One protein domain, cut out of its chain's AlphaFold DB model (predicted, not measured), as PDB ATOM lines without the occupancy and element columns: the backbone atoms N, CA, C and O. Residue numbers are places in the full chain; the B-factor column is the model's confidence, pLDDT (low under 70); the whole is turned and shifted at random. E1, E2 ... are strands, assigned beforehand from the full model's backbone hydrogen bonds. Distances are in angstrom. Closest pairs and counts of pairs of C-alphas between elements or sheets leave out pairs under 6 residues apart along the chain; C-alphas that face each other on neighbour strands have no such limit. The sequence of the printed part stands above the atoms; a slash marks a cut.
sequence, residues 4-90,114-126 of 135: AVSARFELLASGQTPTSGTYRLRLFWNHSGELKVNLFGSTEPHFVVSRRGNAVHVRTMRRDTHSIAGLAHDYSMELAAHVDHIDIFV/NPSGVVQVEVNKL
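AT A GLANCE: This is residues 4 to 90 and 114 to 126 of the 135 residues of the protein "Glyco_hydro_32C domain-containing protein" of Devosia sp. 66-22 (UniProt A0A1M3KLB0). Two sheets stand partly face to face with a gap between them, a larger one of the five strands E6, E5, E4, E3 and E8 and a smaller one of E1, E2 and E7. Two tight links, E2 to E3 and E6 to E7, cross from one sheet to the other at the same end, and at the far end of the E5 and E6 hairpin residues 65 to 70 stick out. The printed part has 100 residues, with no named helix and eight named strands, E1 to E8 in order along the chain; the class is all strand, with 49 of the 100 residues in named strands. The larger sheet, in the order E6, E5, E4, E3, E8, is antiparallel and twisted; the smaller, in the order E1, E2, E7, is mixed. The whole is compact, with a radius of gyration of the C-alphas of 14.1 A and spans of 37 by 34 by 25 A.

IN THESE COORDINATES: E1, residues 10 to 12, begins at C-alpha 10 at (-26.505, 18.668, -36.573) and is 6.3 A long. E2 is residues 22 to 28, 20.5 A. E3 is residues 33 to 38, 16.3 A, and E4 is residues 47 to 52, 15.7 A. E5, residues 55 to 62, is the longest strand by residues and measures 23.0 A from C-alpha 55 at (-13.316, -2.270, -18.991). E6 is residues 73 to 79, 18.9 A, and E7 is residues 85 to 90, 16.6 A. E8, residues 120 to 125, is 16.3 A long and ends at C-alpha 125 at (-5.185, 11.883, -19.308).

HOW THE PARTS SIT: E3, E4, E5 and E6 form a meander, each strand the antiparallel neighbour of the one before, through three hairpins. E6 is an edge strand and pairs with E5 at 163 degrees, with N 79 and O 56 2.7 A apart. E5 and E4 stand at 156 degrees, with N 57 and O 50 at 2.8 A. E4 and E3 stand at 170 degrees, with N 35 and O 49 at 2.8 A. E8, the other edge strand, is antiparallel to E3 at 165 degrees, with N 34 and O 124 at 2.8 A. In the smaller sheet E2 is the inner strand: it is antiparallel to E7 at 169 degrees, with N 25 and O 88 at 2.8 A, and parallel to E1 at 37 degrees, with N 24 and O 10 at 2.7 A. Each strand of this sheet is apart from each of the other five.

THE WHOLE: The two C-alphas farthest apart, those of Asn 54 and Ser 67, are 39.2 A apart. Residues 91 to 113 are not printed; C-alphas 90 and 114 are 12.3 A apart across this cut, which lies in the link from E7 to E8. Of the links that are printed whole, E4 to E5 is also tight, E1 to E2, E3 to E4 and E5 to E6 are short, and none is long. The mean pLDDT of the printed part is 88.8, and residues 30 to 32, 65 to 67 and 126 are under 70.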
ATOM      1  N   ALA A   4     -30.602   7.381 -41.630       85.69
ATOM      2  CA  ALA A   4     -31.614   8.341 -42.072       85.69
ATOM      3  C   ALA A   4     -32.146   9.229 -40.932       85.69
ATOM      4  O   ALA A   4     -32.507  10.380 -41.171       85.69
ATOM      5  N   VAL A   5     -32.179   8.705 -39.702       86.00
ATOM      6  CA  VAL A   5     -32.563   9.460 -38.502       86.00
ATOM      7  C   VAL A   5     -31.379  10.303 -38.036       86.00
ATOM      8  O   VAL A   5     -31.524  11.507 -37.862       86.00
ATOM      9  N   SER A   6     -30.183   9.714 -37.953       85.94
ATOM     10  CA  SER A   6     -28.964  10.417 -37.536       85.94
ATOM     11  C   SER A   6     -28.636  11.635 -38.406       85.94
ATOM     12  O   SER A   6     -28.102  12.620 -37.905       85.94
ATOM     13  N   ALA A   7     -28.969  11.598 -39.702       89.94
ATOM     14  CA  ALA A   7     -28.771  12.711 -40.632       89.94
ATOM     15  C   ALA A   7     -29.674  13.931 -40.357       89.94
ATOM     16  O   ALA A   7     -29.457  14.989 -40.944       89.94
ATOM     17  N   ARG A   8     -30.684  13.800 -39.487       92.56
ATOM     18  CA  ARG A   8     -31.543  14.912 -39.047       92.56
ATOM     19  C   ARG A   8     -30.919  15.745 -37.927       92.56
ATOM     20  O   ARG A   8     -31.422  16.826 -37.650       92.56
ATOM     21  N   PHE A   9     -29.844  15.256 -37.312       95.94
ATOM     22  CA  PHE A   9     -29.144  15.930 -36.228       95.94
ATOM     23  C   PHE A   9     -27.917  16.663 -36.770       95.94
ATOM     24  O   PHE A   9     -27.119  16.091 -37.522       95.94
ATOM     25  N   GLU A  10     -27.737  17.912 -36.342       95.75
ATOM     26  CA  GLU A  10     -26.505  18.668 -36.573       95.75
ATOM     27  C   GLU A  10     -25.316  17.911 -35.962       95.75
ATOM     28  O   GLU A  10     -25.335  17.591 -34.779       95.75
ATOM     29  N   LEU A  11     -24.285  17.595 -36.751       95.06
ATOM     30  CA  LEU A  11     -23.067  16.986 -36.214       95.06
ATOM     31  C   LEU A  11     -22.168  18.072 -35.620       95.06
ATOM     32  O   LEU A  11     -21.734  18.962 -36.348       95.06
ATOM     33  N   LEU A  12     -21.845  17.944 -34.336       94.06
ATOM     34  CA  LEU A  12     -20.991  18.877 -33.611       94.06
ATOM     35  C   LEU A  12     -19.606  18.299 -33.330       94.06
ATOM     36  O   LEU A  12     -19.446  17.123 -32.989       94.06
ATOM     37  N   ALA A  13     -18.611  19.174 -33.411       85.50
ATOM     38  CA  ALA A  13     -17.298  18.991 -32.815       85.50
ATOM     39  C   ALA A  13     -17.278  19.509 -31.362       85.50
ATOM     40  O   ALA A  13     -18.160  20.251 -30.927       85.50
ATOM     41  N   SER A  14     -16.244  19.130 -30.605       77.06
ATOM     42  CA  SER A  14     -16.049  19.625 -29.234       77.06
ATOM     43  C   SER A  14     -15.943  21.155 -29.189       77.06
ATOM     44  O   SER A  14     -15.282  21.759 -30.034       77.06
ATOM     45  N   GLY A  15     -16.577  21.773 -28.186       78.25
ATOM     46  CA  GLY A  15     -16.516  23.215 -27.934       78.25
ATOM     47  C   GLY A  15     -17.430  24.058 -28.823       78.25
ATOM     48  O   GLY A  15     -17.402  25.284 -28.725       78.25
ATOM     49  N   GLN A  16     -18.232  23.434 -29.690       88.38
ATOM     50  CA  GLN A  16     -19.196  24.143 -30.523       88.38
ATOM     51  C   GLN A  16     -20.511  24.400 -29.782       88.38
ATOM     52  O   GLN A  16     -20.959  23.612 -28.944       88.38
ATOM     53  N   THR A  17     -21.148  25.517 -30.127       93.81
ATOM     54  CA  THR A  17     -22.520  25.819 -29.720       93.81
ATOM     55  C   THR A  17     -23.470  25.298 -30.799       93.81
ATOM     56  O   THR A  17     -23.334  25.732 -31.945       93.81
ATOM     57  N   PRO A  18     -24.409  24.397 -30.463       95.75
ATOM     58  CA  PRO A  18     -25.433  23.941 -31.395       95.75
ATOM     59  C   PRO A  18     -26.254  25.105 -31.961       95.75
ATOM     60  O   PRO A  18     -26.565  26.061 -31.247       95.75
ATOM     61  N   THR A  19     -26.693  25.000 -33.215       95.38
ATOM     62  CA  THR A  19     -27.626  25.978 -33.806       95.38
ATOM     63  C   THR A  19     -29.073  25.776 -33.344       95.38
ATOM     64  O   THR A  19     -29.896  26.684 -33.462       95.38
ATOM     65  N   SER A  20     -29.392  24.596 -32.803       96.44
ATOM     66  CA  SER A  20     -30.717  24.229 -32.293       96.44
ATOM     67  C   SER A  20     -30.622  23.257 -31.110       96.44
ATOM     68  O   SER A  20     -29.541  22.786 -30.764       96.44
ATOM     69  N   GLY A  21     -31.757  22.923 -30.490       96.50
ATOM     70  CA  GLY A  21     -31.825  21.886 -29.455       96.50
ATOM     71  C   GLY A  21     -31.613  20.456 -29.967       96.50
ATOM     72  O   GLY A  21     -31.653  19.532 -29.159       96.50
ATOM     73  N   THR A  22     -31.404  20.261 -31.274       97.62
ATOM     74  CA  THR A  22     -31.294  18.944 -31.909       97.62
ATOM     75  C   THR A  22     -29.924  18.770 -32.570       97.62
ATOM     76  O   THR A  22     -29.648  19.345 -33.624       97.62
ATOM     77  N   TYR A  23     -29.050  17.968 -31.965       97.62
ATOM     78  CA  TYR A  23     -27.667  17.778 -32.418       97.62
ATOM     79  C   TYR A  23     -27.097  16.418 -32.014       97.62
ATOM     80  O   TYR A  23     -27.649  15.705 -31.178       97.62
ATOM     81  N   ARG A  24     -25.971  16.043 -32.618       96.81
ATOM     82  CA  ARG A  24     -25.246  14.816 -32.308       96.81
ATOM     83  C   ARG A  24     -23.748  15.042 -32.186       96.81
ATOM     84  O   ARG A  24     -23.177  15.887 -32.871       96.81
ATOM     85  N   LEU A  25     -23.109  14.221 -31.367       95.38
ATOM     86  CA  LEU A  25     -21.660  14.139 -31.222       95.38
ATOM     87  C   LEU A  25     -21.215  12.715 -31.528       95.38
ATOM     88  O   LEU A  25     -21.869  11.769 -31.094       95.38
ATOM     89  N   ARG A  26     -20.079  12.564 -32.210       93.25
ATOM     90  CA  ARG A  26     -19.351  11.292 -32.275       93.25
ATOM     91  C   ARG A  26     -17.995  11.491 -31.628       93.25
ATOM     92  O   ARG A  26     -17.185  12.276 -32.119       93.25
ATOM     93  N   LEU A  27     -17.776  10.815 -30.508       91.56
ATOM     94  CA  LEU A  27     -16.611  11.025 -29.664       91.56
ATOM     95  C   LEU A  27     -15.749   9.771 -29.666       91.56
ATOM     96  O   LEU A  27     -16.191   8.699 -29.258       91.56
ATOM     97  N   PHE A  28     -14.511   9.948 -30.107       87.75
ATOM     98  CA  PHE A  28     -13.452   8.955 -30.013       87.75
ATOM     99  C   PHE A  28     -12.536   9.345 -28.858       87.75
ATOM    100  O   PHE A  28     -12.233  10.527 -28.681       87.75
ATOM    101  N   TRP A  29     -12.063   8.368 -28.091       82.50
ATOM    102  CA  TRP A  29     -11.075   8.624 -27.047       82.50
ATOM    103  C   TRP A  29      -9.976   7.569 -27.085       82.50
ATOM    104  O   TRP A  29     -10.225   6.376 -27.268       82.50
ATOM    105  N   ASN A  30      -8.734   8.015 -26.910       69.75
ATOM    106  CA  ASN A  30      -7.621   7.099 -26.726       69.75
ATOM    107  C   ASN A  30      -7.720   6.485 -25.324       69.75
ATOM    108  O   ASN A  30      -8.119   7.119 -24.352       69.75
ATOM    109  N   HIS A  31      -7.416   5.200 -25.219       68.75
ATOM    110  CA  HIS A  31      -7.782   4.353 -24.085       68.75
ATOM    111  C   HIS A  31      -7.110   4.685 -22.728       68.75
ATOM    112  O   HIS A  31      -7.253   3.918 -21.782       68.75
ATOM    113  N   SER A  32      -6.389   5.802 -22.610       69.69
ATOM    114  CA  SER A  32      -5.603   6.196 -21.432       69.69
ATOM    115  C   SER A  32      -6.183   7.389 -20.657       69.69
ATOM    116  O   SER A  32      -5.481   8.005 -19.854       69.69
ATOM    117  N   GLY A  33      -7.452   7.739 -20.878       80.56
ATOM    118  CA  GLY A  33      -8.049   8.936 -20.290       80.56
ATOM    119  C   GLY A  33      -9.494   8.809 -19.822       80.56
ATOM    120  O   GLY A  33     -10.152   7.775 -19.963       80.56
ATOM    121  N   GLU A  34      -9.964   9.916 -19.260       90.75
ATOM    122  CA  GLU A  34     -11.349  10.192 -18.916       90.75
ATOM    123  C   GLU A  34     -11.895  11.258 -19.874       90.75
ATOM    124  O   GLU A  34     -11.329  12.343 -20.006       90.75
ATOM    125  N   LEU A  35     -13.001  10.940 -20.538       92.25
ATOM    126  CA  LEU A  35     -13.766  11.839 -21.387       92.25
ATOM    127  C   LEU A  35     -14.985  12.337 -20.606       92.25
ATOM    128  O   LEU A  35     -15.820  11.538 -20.183       92.25
ATOM    129  N   LYS A  36     -15.102  13.651 -20.425       95.00
ATOM    130  CA  LYS A  36     -16.260  14.297 -19.793       95.00
ATOM    131  C   LYS A  36     -17.058  15.048 -20.842       95.00
ATOM    132  O   LYS A  36     -16.476  15.750 -21.664       95.00
ATOM    133  N   VAL A  37     -18.377  14.910 -20.798       95.44
ATOM    134  CA  VAL A  37     -19.295  15.609 -21.700       95.44
ATOM    135  C   VAL A  37     -20.248  16.456 -20.881       95.44
ATOM    136  O   VAL A  37     -21.041  15.923 -20.098       95.44
ATOM    137  N   ASN A  38     -20.211  17.762 -21.116       95.56
ATOM    138  CA  ASN A  38     -21.140  18.715 -20.535       95.56
ATOM    139  C   ASN A  38     -22.071  19.217 -21.638       95.56
ATOM    140  O   ASN A  38     -21.619  19.681 -22.688       95.56
ATOM    141  N   LEU A  39     -23.374  19.117 -21.395       95.69
ATOM    142  CA  LEU A  39     -24.413  19.535 -22.328       95.69
ATOM    143  C   LEU A  39     -25.100  20.804 -21.821       95.69
ATOM    144  O   LEU A  39     -25.030  21.130 -20.633       95.69
ATOM    145  N   PHE A  40     -25.801  21.496 -22.719       94.69
ATOM    146  CA  PHE A  40     -26.705  22.602 -22.379       94.69
ATOM    147  C   PHE A  40     -26.028  23.802 -21.693       94.69
ATOM    148  O   PHE A  40     -26.680  24.558 -20.974       94.69
ATOM    149  N   GLY A  41     -24.720  23.991 -21.896       93.50
ATOM    150  CA  GLY A  41     -23.934  25.022 -21.212       93.50
ATOM    151  C   GLY A  41     -23.675  24.753 -19.726       93.50
ATOM    152  O   GLY A  41     -23.303  25.672 -18.999       93.50
ATOM    153  N   SER A  42     -23.876  23.517 -19.266       92.38
ATOM    154  CA  SER A  42     -23.553  23.096 -17.903       92.38
ATOM    155  C   SER A  42     -22.045  23.109 -17.647       92.38
ATOM    156  O   SER A  42     -21.254  22.722 -18.504       92.38
ATOM    157  N   THR A  43     -21.646  23.480 -16.433       91.00
ATOM    158  CA  THR A  43     -20.275  23.279 -15.932       91.00
ATOM    159  C   THR A  43     -20.072  21.887 -15.334       91.00
ATOM    160  O   THR A  43     -18.939  21.473 -15.105       91.00
ATOM    161  N   GLU A  44     -21.158  21.156 -15.082       92.19
ATOM    162  CA  GLU A  44     -21.120  19.779 -14.604       92.19
ATOM    163  C   GLU A  44     -21.321  18.764 -15.742       92.19
ATOM    164  O   GLU A  44     -22.180  18.967 -16.620       92.19
ATOM    165  N   PRO A  45     -20.588  17.635 -15.705       94.88
ATOM    166  CA  PRO A  45     -20.713  16.584 -16.700       94.88
ATOM    167  C   PRO A  45     -22.041  15.843 -16.608       94.88
ATOM    168  O   PRO A  45     -22.538  15.522 -15.533       94.88
ATOM    169  N   HIS A  46     -22.574  15.524 -17.781       95.62
ATOM    170  CA  HIS A  46     -23.738  14.660 -17.980       95.62
ATOM    171  C   HIS A  46     -23.306  13.213 -18.230       95.62
ATOM    172  O   HIS A  46     -23.966  12.264 -17.799       95.62
ATOM    173  N   PHE A  47     -22.152  13.052 -18.882       95.69
ATOM    174  CA  PHE A  47     -21.496  11.768 -19.071       95.69
ATOM    175  C   PHE A  47     -20.022  11.873 -18.726       95.69
ATOM    176  O   PHE A  47     -19.359  12.865 -19.031       95.69
ATOM    177  N   VAL A  48     -19.515  10.810 -18.118       94.88
ATOM    178  CA  VAL A  48     -18.090  10.584 -17.924       94.88
ATOM    179  C   VAL A  48     -17.781   9.183 -18.412       94.88
ATOM    180  O   VAL A  48     -18.333   8.207 -17.904       94.88
ATOM    181  N   VAL A  49     -16.904   9.087 -19.402       92.75
ATOM    182  CA  VAL A  49     -16.416   7.825 -19.948       92.75
ATOM    183  C   VAL A  49     -14.964   7.663 -19.550       92.75
ATOM    184  O   VAL A  49     -14.132   8.514 -19.837       92.75
ATOM    185  N   SER A  50     -14.646   6.570 -18.875       91.69
ATOM    186  CA  SER A  50     -13.280   6.255 -18.454       91.69
ATOM    187  C   SER A  50     -12.974   4.794 -18.726       91.69
ATOM    188  O   SER A  50     -13.878   3.977 -18.909       91.69
ATOM    189  N   ARG A  51     -11.691   4.445 -18.732       87.00
ATOM    190  CA  ARG A  51     -11.262   3.048 -18.644       87.00
ATOM    191  C   ARG A  51     -10.752   2.745 -17.246       87.00
ATOM    192  O   ARG A  51     -10.019   3.541 -16.664       87.00
ATOM    193  N   ARG A  52     -11.143   1.589 -16.710       82.06
ATOM    194  CA  ARG A  52     -10.608   1.038 -15.458       82.06
ATOM    195  C   ARG A  52     -10.195  -0.401 -15.737       82.06
ATOM    196  O   ARG A  52     -11.032  -1.253 -16.021       82.06
ATOM    197  N   GLY A  53      -8.889  -0.656 -15.736       82.69
ATOM    198  CA  GLY A  53      -8.350  -1.905 -16.275       82.69
ATOM    199  C   GLY A  53      -8.728  -2.073 -17.752       82.69
ATOM    200  O   GLY A  53      -8.547  -1.156 -18.550       82.69
ATOM    201  N   ASN A  54      -9.289  -3.232 -18.106       83.75
ATOM    202  CA  ASN A  54      -9.711  -3.522 -19.479       83.75
ATOM    203  C   ASN A  54     -11.138  -3.052 -19.796       83.75
ATOM    204  O   ASN A  54     -11.526  -3.080 -20.960       83.75
ATOM    205  N   ALA A  55     -11.918  -2.625 -18.802       87.25
ATOM    206  CA  ALA A  55     -13.316  -2.270 -18.991       87.25
ATOM    207  C   ALA A  55     -13.506  -0.775 -19.279       87.25
ATOM    208  O   ALA A  55     -12.741   0.077 -18.810       87.25
ATOM    209  N   VAL A  56     -14.553  -0.458 -20.041       90.19
ATOM    210  CA  VAL A  56     -15.015   0.919 -20.247       90.19
ATOM    211  C   VAL A  56     -16.137   1.187 -19.255       90.19
ATOM    212  O   VAL A  56     -17.122   0.461 -19.222       90.19
ATOM    213  N   HIS A  57     -16.013   2.242 -18.461       92.50
ATOM    214  CA  HIS A  57     -17.062   2.687 -17.556       92.50
ATOM    215  C   HIS A  57     -17.712   3.944 -18.098       92.50
ATOM    216  O   HIS A  57     -17.026   4.927 -18.387       92.50
ATOM    217  N   VAL A  58     -19.038   3.928 -18.163       93.88
ATOM    218  CA  VAL A  58     -19.839   5.117 -18.435       93.88
ATOM    219  C   VAL A  58     -20.587   5.465 -17.165       93.88
ATOM    220  O   VAL A  58     -21.426   4.697 -16.701       93.88
ATOM    221  N   ARG A  59     -20.261   6.619 -16.590       95.50
ATOM    222  CA  ARG A  59     -21.043   7.254 -15.535       95.50
ATOM    223  C   ARG A  59     -21.953   8.280 -16.182       95.50
ATOM    224  O   ARG A  59     -21.492   9.115 -16.957       95.50
ATOM    225  N   THR A  60     -23.228   8.224 -15.849       95.94
ATOM    226  CA  THR A  60     -24.211   9.204 -16.283       95.94
ATOM    227  C   THR A  60     -24.785   9.921 -15.077       95.94
ATOM    228  O   THR A  60     -25.001   9.325 -14.019       95.94
ATOM    229  N   MET A  61     -24.941  11.230 -15.224       94.81
ATOM    230  CA  MET A  61     -25.325  12.123 -14.149       94.81
ATOM    231  C   MET A  61     -26.408  13.069 -14.633       94.81
ATOM    232  O   MET A  61     -26.284  13.736 -15.661       94.81
ATOM    233  N   ARG A  62     -27.438  13.192 -13.806       90.69
ATOM    234  CA  ARG A  62     -28.416  14.258 -13.880       90.69
ATOM    235  C   ARG A  62     -28.628  14.792 -12.479       90.69
ATOM    236  O   ARG A  62     -29.205  14.115 -11.629       90.69
ATOM    237  N   ARG A  63     -28.144  16.005 -12.231       85.31
ATOM    238  CA  ARG A  63     -28.344  16.662 -10.942       85.31
ATOM    239  C   ARG A  63     -29.800  17.044 -10.740       85.31
ATOM    240  O   ARG A  63     -30.568  17.195 -11.692       85.31
ATOM    241  N   ASP A  64     -30.144  17.186  -9.471       78.12
ATOM    242  CA  ASP A  64     -31.391  17.798  -9.065       78.12
ATOM    243  C   ASP A  64     -31.392  19.259  -9.524       78.12
ATOM    244  O   ASP A  64     -30.543  20.062  -9.134       78.12
ATOM    245  N   THR A  65     -32.336  19.589 -10.395       69.75
ATOM    246  CA  THR A  65     -32.751  20.965 -10.608       69.75
ATOM    247  C   THR A  65     -34.091  21.115  -9.906       69.75
ATOM    248  O   THR A  65     -34.987  20.305 -10.126       69.75
ATOM    249  N   HIS A  66     -34.219  22.156  -9.072       61.66
ATOM    250  CA  HIS A  66     -35.311  22.422  -8.118       61.66
ATOM    251  C   HIS A  66     -36.757  22.159  -8.603       61.66
ATOM    252  O   HIS A  66     -37.668  22.070  -7.786       61.66
ATOM    253  N   SER A  67     -36.999  22.051  -9.911       65.19
ATOM    254  CA  SER A  67     -38.294  21.724 -10.505       65.19
ATOM    255  C   SER A  67     -38.598  20.220 -10.618       65.19
ATOM    256  O   SER A  67     -39.771  19.874 -10.741       65.19
ATOM    257  N   ILE A  68     -37.600  19.318 -10.621       73.88
ATOM    258  CA  ILE A  68     -37.780  17.882 -10.943       73.88
ATOM    259  C   ILE A  68     -36.767  16.986 -10.190       73.88
ATOM    260  O   ILE A  68     -36.119  16.106 -10.769       73.88
ATOM    261  N   ALA A  69     -36.656  17.190  -8.877       73.38
ATOM    262  CA  ALA A  69     -35.746  16.459  -7.990       73.38
ATOM    263  C   ALA A  69     -35.861  14.930  -8.070       73.38
ATOM    264  O   ALA A  69     -34.857  14.220  -8.092       73.38
ATOM    265  N   GLY A  70     -37.086  14.410  -8.195       80.62
ATOM    266  CA  GLY A  70     -37.361  12.966  -8.181       80.62
ATOM    267  C   GLY A  70     -36.815  12.171  -9.374       80.62
ATOM    268  O   GLY A  70     -36.932  10.952  -9.390       80.62
ATOM    269  N   LEU A  71     -36.238  12.837 -10.374       83.38
ATOM    270  CA  LEU A  71     -35.632  12.195 -11.543       83.38
ATOM    271  C   LEU A  71     -34.101  12.409 -11.603       83.38
ATOM    272  O   LEU A  71     -33.465  12.054 -12.601       83.38
ATOM    273  N   ALA A  72     -33.505  13.013 -10.567       89.81
ATOM    274  CA  ALA A  72     -32.056  13.092 -10.428       89.81
ATOM    275  C   ALA A  72     -31.450  11.687 -10.305       89.81
ATOM    276  O   ALA A  72     -32.021  10.802  -9.669       89.81
ATOM    277  N   HIS A  73     -30.287  11.480 -10.915       91.88
ATOM    278  CA  HIS A  73     -29.591  10.201 -10.868       91.88
ATOM    279  C   HIS A  73     -28.090  10.371 -11.076       91.88
ATOM    280  O   HIS A  73     -27.616  11.327 -11.689       91.88
ATOM    281  N   ASP A  74     -27.346   9.405 -10.557       94.94
ATOM    282  CA  ASP A  74     -25.903   9.302 -10.700       94.94
ATOM    283  C   ASP A  74     -25.560   7.818 -10.624       94.94
ATOM    284  O   ASP A  74     -25.590   7.216  -9.549       94.94
ATOM    285  N   TYR A  75     -25.351   7.196 -11.779       93.75
ATOM    286  CA  TYR A  75     -25.050   5.773 -11.846       93.75
ATOM    287  C   TYR A  75     -23.975   5.497 -12.883       93.75
ATOM    288  O   TYR A  75     -23.750   6.271 -13.816       93.75
ATOM    289  N   SER A  76     -23.293   4.376 -12.702       94.50
ATOM    290  CA  SER A  76     -22.301   3.882 -13.639       94.50
ATOM    291  C   SER A  76     -22.698   2.517 -14.166       94.50
ATOM    292  O   SER A  76     -23.364   1.729 -13.497       94.50
ATOM    293  N   MET A  77     -22.249   2.235 -15.378       92.69
ATOM    294  CA  MET A  77     -22.291   0.905 -15.955       92.69
ATOM    295  C   MET A  77     -20.956   0.573 -16.601       92.69
ATOM    296  O   MET A  77     -20.182   1.455 -16.985       92.69
ATOM    297  N   GLU A  78     -20.704  -0.720 -16.690       92.38
ATOM    298  CA  GLU A  78     -19.539  -1.283 -17.343       92.38
ATOM    299  C   GLU A  78     -19.922  -1.742 -18.751       92.38
ATOM    300  O   GLU A  78     -20.953  -2.381 -18.955       92.38
ATOM    301  N   LEU A  79     -19.090  -1.390 -19.724       88.75
ATOM    302  CA  LEU A  79     -19.204  -1.779 -21.118       88.75
ATOM    303  C   LEU A  79     -18.042  -2.695 -21.500       88.75
ATOM    304  O   LEU A  79     -16.987  -2.713 -20.858       88.75
ATOM    305  N   ALA A  80     -18.217  -3.411 -22.609       83.88
ATOM    306  CA  ALA A  80     -17.188  -4.281 -23.149       83.88
ATOM    307  C   ALA A  80     -15.874  -3.531 -23.446       83.88
ATOM    308  O   ALA A  80     -15.858  -2.371 -23.858       83.88
ATOM    309  N   ALA A  81     -14.753  -4.237 -23.303       80.38
ATOM    310  CA  ALA A  81     -13.405  -3.678 -23.435       80.38
ATOM    311  C   ALA A  81     -13.087  -3.042 -24.802       80.38
ATOM    312  O   ALA A  81     -12.161  -2.237 -24.911       80.38
ATOM    313  N   HIS A  82     -13.824  -3.415 -25.848       83.81
ATOM    314  CA  HIS A  82     -13.563  -3.008 -27.228       83.81
ATOM    315  C   HIS A  82     -14.293  -1.725 -27.647       83.81
ATOM    316  O   HIS A  82     -14.147  -1.322 -28.794       83.81
ATOM    317  N   VAL A  83     -15.058  -1.078 -26.755       88.31
ATOM    318  CA  VAL A  83     -15.717   0.193 -27.091       88.31
ATOM    319  C   VAL A  83     -14.659   1.289 -27.281       88.31
ATOM    320  O   VAL A  83     -13.890   1.589 -26.357       88.31
ATOM    321  N   ASP A  84     -14.613   1.876 -28.478       87.50
ATOM    322  CA  ASP A  84     -13.658   2.927 -28.872       87.50
ATOM    323  C   ASP A  84     -14.312   4.280 -29.196       87.50
ATOM    324  O   ASP A  84     -13.629   5.309 -29.252       87.50
ATOM    325  N   HIS A  85     -15.636   4.291 -29.354       90.25
ATOM    326  CA  HIS A  85     -16.417   5.495 -29.572       90.25
ATOM    327  C   HIS A  85     -17.793   5.433 -28.904       90.25
ATOM    328  O   HIS A  85     -18.362   4.364 -28.647       90.25
ATOM    329  N   ILE A  86     -18.330   6.624 -28.652       92.69
ATOM    330  CA  ILE A  86     -19.729   6.841 -28.302       92.69
ATOM    331  C   ILE A  86     -20.338   7.847 -29.276       92.69
ATOM    332  O   ILE A  86     -19.685   8.813 -29.685       92.69
ATOM    333  N   ASP A  87     -21.600   7.637 -29.619       94.94
ATOM    334  CA  ASP A  87     -22.434   8.640 -30.262       94.94
ATOM    335  C   ASP A  87     -23.421   9.183 -29.224       94.94
ATOM    336  O   ASP A  87     -24.046   8.416 -28.493       94.94
ATOM    337  N   ILE A  88     -23.570  10.503 -29.155       96.00
ATOM    338  CA  ILE A  88     -24.562  11.163 -28.302       96.00
ATOM    339  C   ILE A  88     -25.530  11.899 -29.212       96.00
ATOM    340  O   ILE A  88     -25.095  12.704 -30.030       96.00
ATOM    341  N   PHE A  89     -26.823  11.646 -29.060       97.25
ATOM    342  CA  PHE A  89     -27.898  12.349 -29.749       97.25
ATOM    343  C   PHE A  89     -28.682  13.156 -28.730       97.25
ATOM    344  O   PHE A  89     -29.006  12.658 -27.655       97.25
ATOM    345  N   VAL A  90     -28.972  14.404 -29.065       97.62
ATOM    346  CA  VAL A  90     -29.742  15.316 -28.231       97.62
ATOM    347  C   VAL A  90     -30.912  15.830 -29.043       97.62
ATOM    348  O   VAL A  90     -30.711  16.326 -30.146       97.62
ATOM    349  N   ASN A 114     -31.732  26.086 -21.685       94.88
ATOM    350  CA  ASN A 114     -31.133  26.343 -22.990       94.88
ATOM    351  C   ASN A 114     -30.718  25.021 -23.673       94.88
ATOM    352  O   ASN A 114     -29.573  24.584 -23.521       94.88
ATOM    353  N   PRO A 115     -31.625  24.369 -24.425       95.88
ATOM    354  CA  PRO A 115     -31.320  23.123 -25.128       95.88
ATOM    355  C   PRO A 115     -30.171  23.232 -26.142       95.88
ATOM    356  O   PRO A 115     -29.476  22.249 -26.372       95.88
ATOM    357  N   SER A 116     -29.936  24.419 -26.708       96.50
ATOM    358  CA  SER A 116     -28.832  24.726 -27.632       96.50
ATOM    359  C   SER A 116     -27.621  25.362 -26.931       96.50
ATOM    360  O   SER A 116     -26.831  26.066 -27.555       96.50
ATOM    361  N   GLY A 117     -27.490  25.193 -25.612       94.56
ATOM    362  CA  GLY A 117     -26.328  25.679 -24.871       94.56
ATOM    363  C   GLY A 117     -25.029  25.020 -25.340       94.56
ATOM    364  O   GLY A 117     -25.049  23.924 -25.898       94.56
ATOM    365  N   VAL A 118     -23.897  25.691 -25.099       94.38
ATOM    366  CA  VAL A 118     -22.571  25.212 -25.523       94.38
ATOM    367  C   VAL A 118     -22.314  23.777 -25.054       94.38
ATOM    368  O   VAL A 118     -22.638  23.418 -23.919       94.38
ATOM    369  N   VAL A 119     -21.724  22.965 -25.933       95.69
ATOM    370  CA  VAL A 119     -21.292  21.606 -25.606       95.69
ATOM    371  C   VAL A 119     -19.794  21.611 -25.342       95.69
ATOM    372  O   VAL A 119     -19.002  22.056 -26.175       95.69
ATOM    373  N   GLN A 120     -19.391  21.092 -24.185       95.25
ATOM    374  CA  GLN A 120     -17.983  20.967 -23.814       95.25
ATOM    375  C   GLN A 120     -17.613  19.492 -23.710       95.25
ATOM    376  O   GLN A 120     -18.309  18.713 -23.056       95.25
ATOM    377  N   VAL A 121     -16.513  19.115 -24.364       93.50
ATOM    378  CA  VAL A 121     -15.918  17.786 -24.226       93.50
ATOM    379  C   VAL A 121     -14.488  17.951 -23.745       93.50
ATOM    380  O   VAL A 121     -13.652  18.519 -24.449       93.50
ATOM    381  N   GLU A 122     -14.217  17.437 -22.552       91.69
ATOM    382  CA  GLU A 122     -12.893  17.443 -21.938       91.69
ATOM    383  C   GLU A 122     -12.296  16.042 -22.008       91.69
ATOM    384  O   GLU A 122     -12.967  15.060 -21.691       91.69
ATOM    385  N   VAL A 123     -11.023  15.950 -22.391       87.81
ATOM    386  CA  VAL A 123     -10.264  14.699 -22.358       87.81
ATOM    387  C   VAL A 123      -9.114  14.875 -21.380       87.81
ATOM    388  O   VAL A 123      -8.136  15.562 -21.672       87.81
ATOM    389  N   ASN A 124      -9.233  14.242 -20.219       82.25
ATOM    390  CA  ASN A 124      -8.191  14.223 -19.204       82.25
ATOM    391  C   ASN A 124      -7.373  12.946 -19.369       82.25
ATOM    392  O   ASN A 124      -7.929  11.849 -19.409       82.25
ATOM    393  N   LYS A 125      -6.046  13.061 -19.444       70.19
ATOM    394  CA  LYS A 125      -5.185  11.883 -19.308       70.19
ATOM    395  C   LYS A 125      -5.291  11.398 -17.866       70.19
ATOM    396  O   LYS A 125      -5.137  12.198 -16.947       70.19
ATOM    397  N   LEU A 126      -5.557  10.109 -17.670       59.62
ATOM    398  CA  LEU A 126      -5.385   9.513 -16.353       59.62
ATOM    399  C   LEU A 126      -3.876   9.380 -16.151       59.62
ATOM    400  O   LEU A 126      -3.217   8.644 -16.887       59.62
TER     401      LEU A 126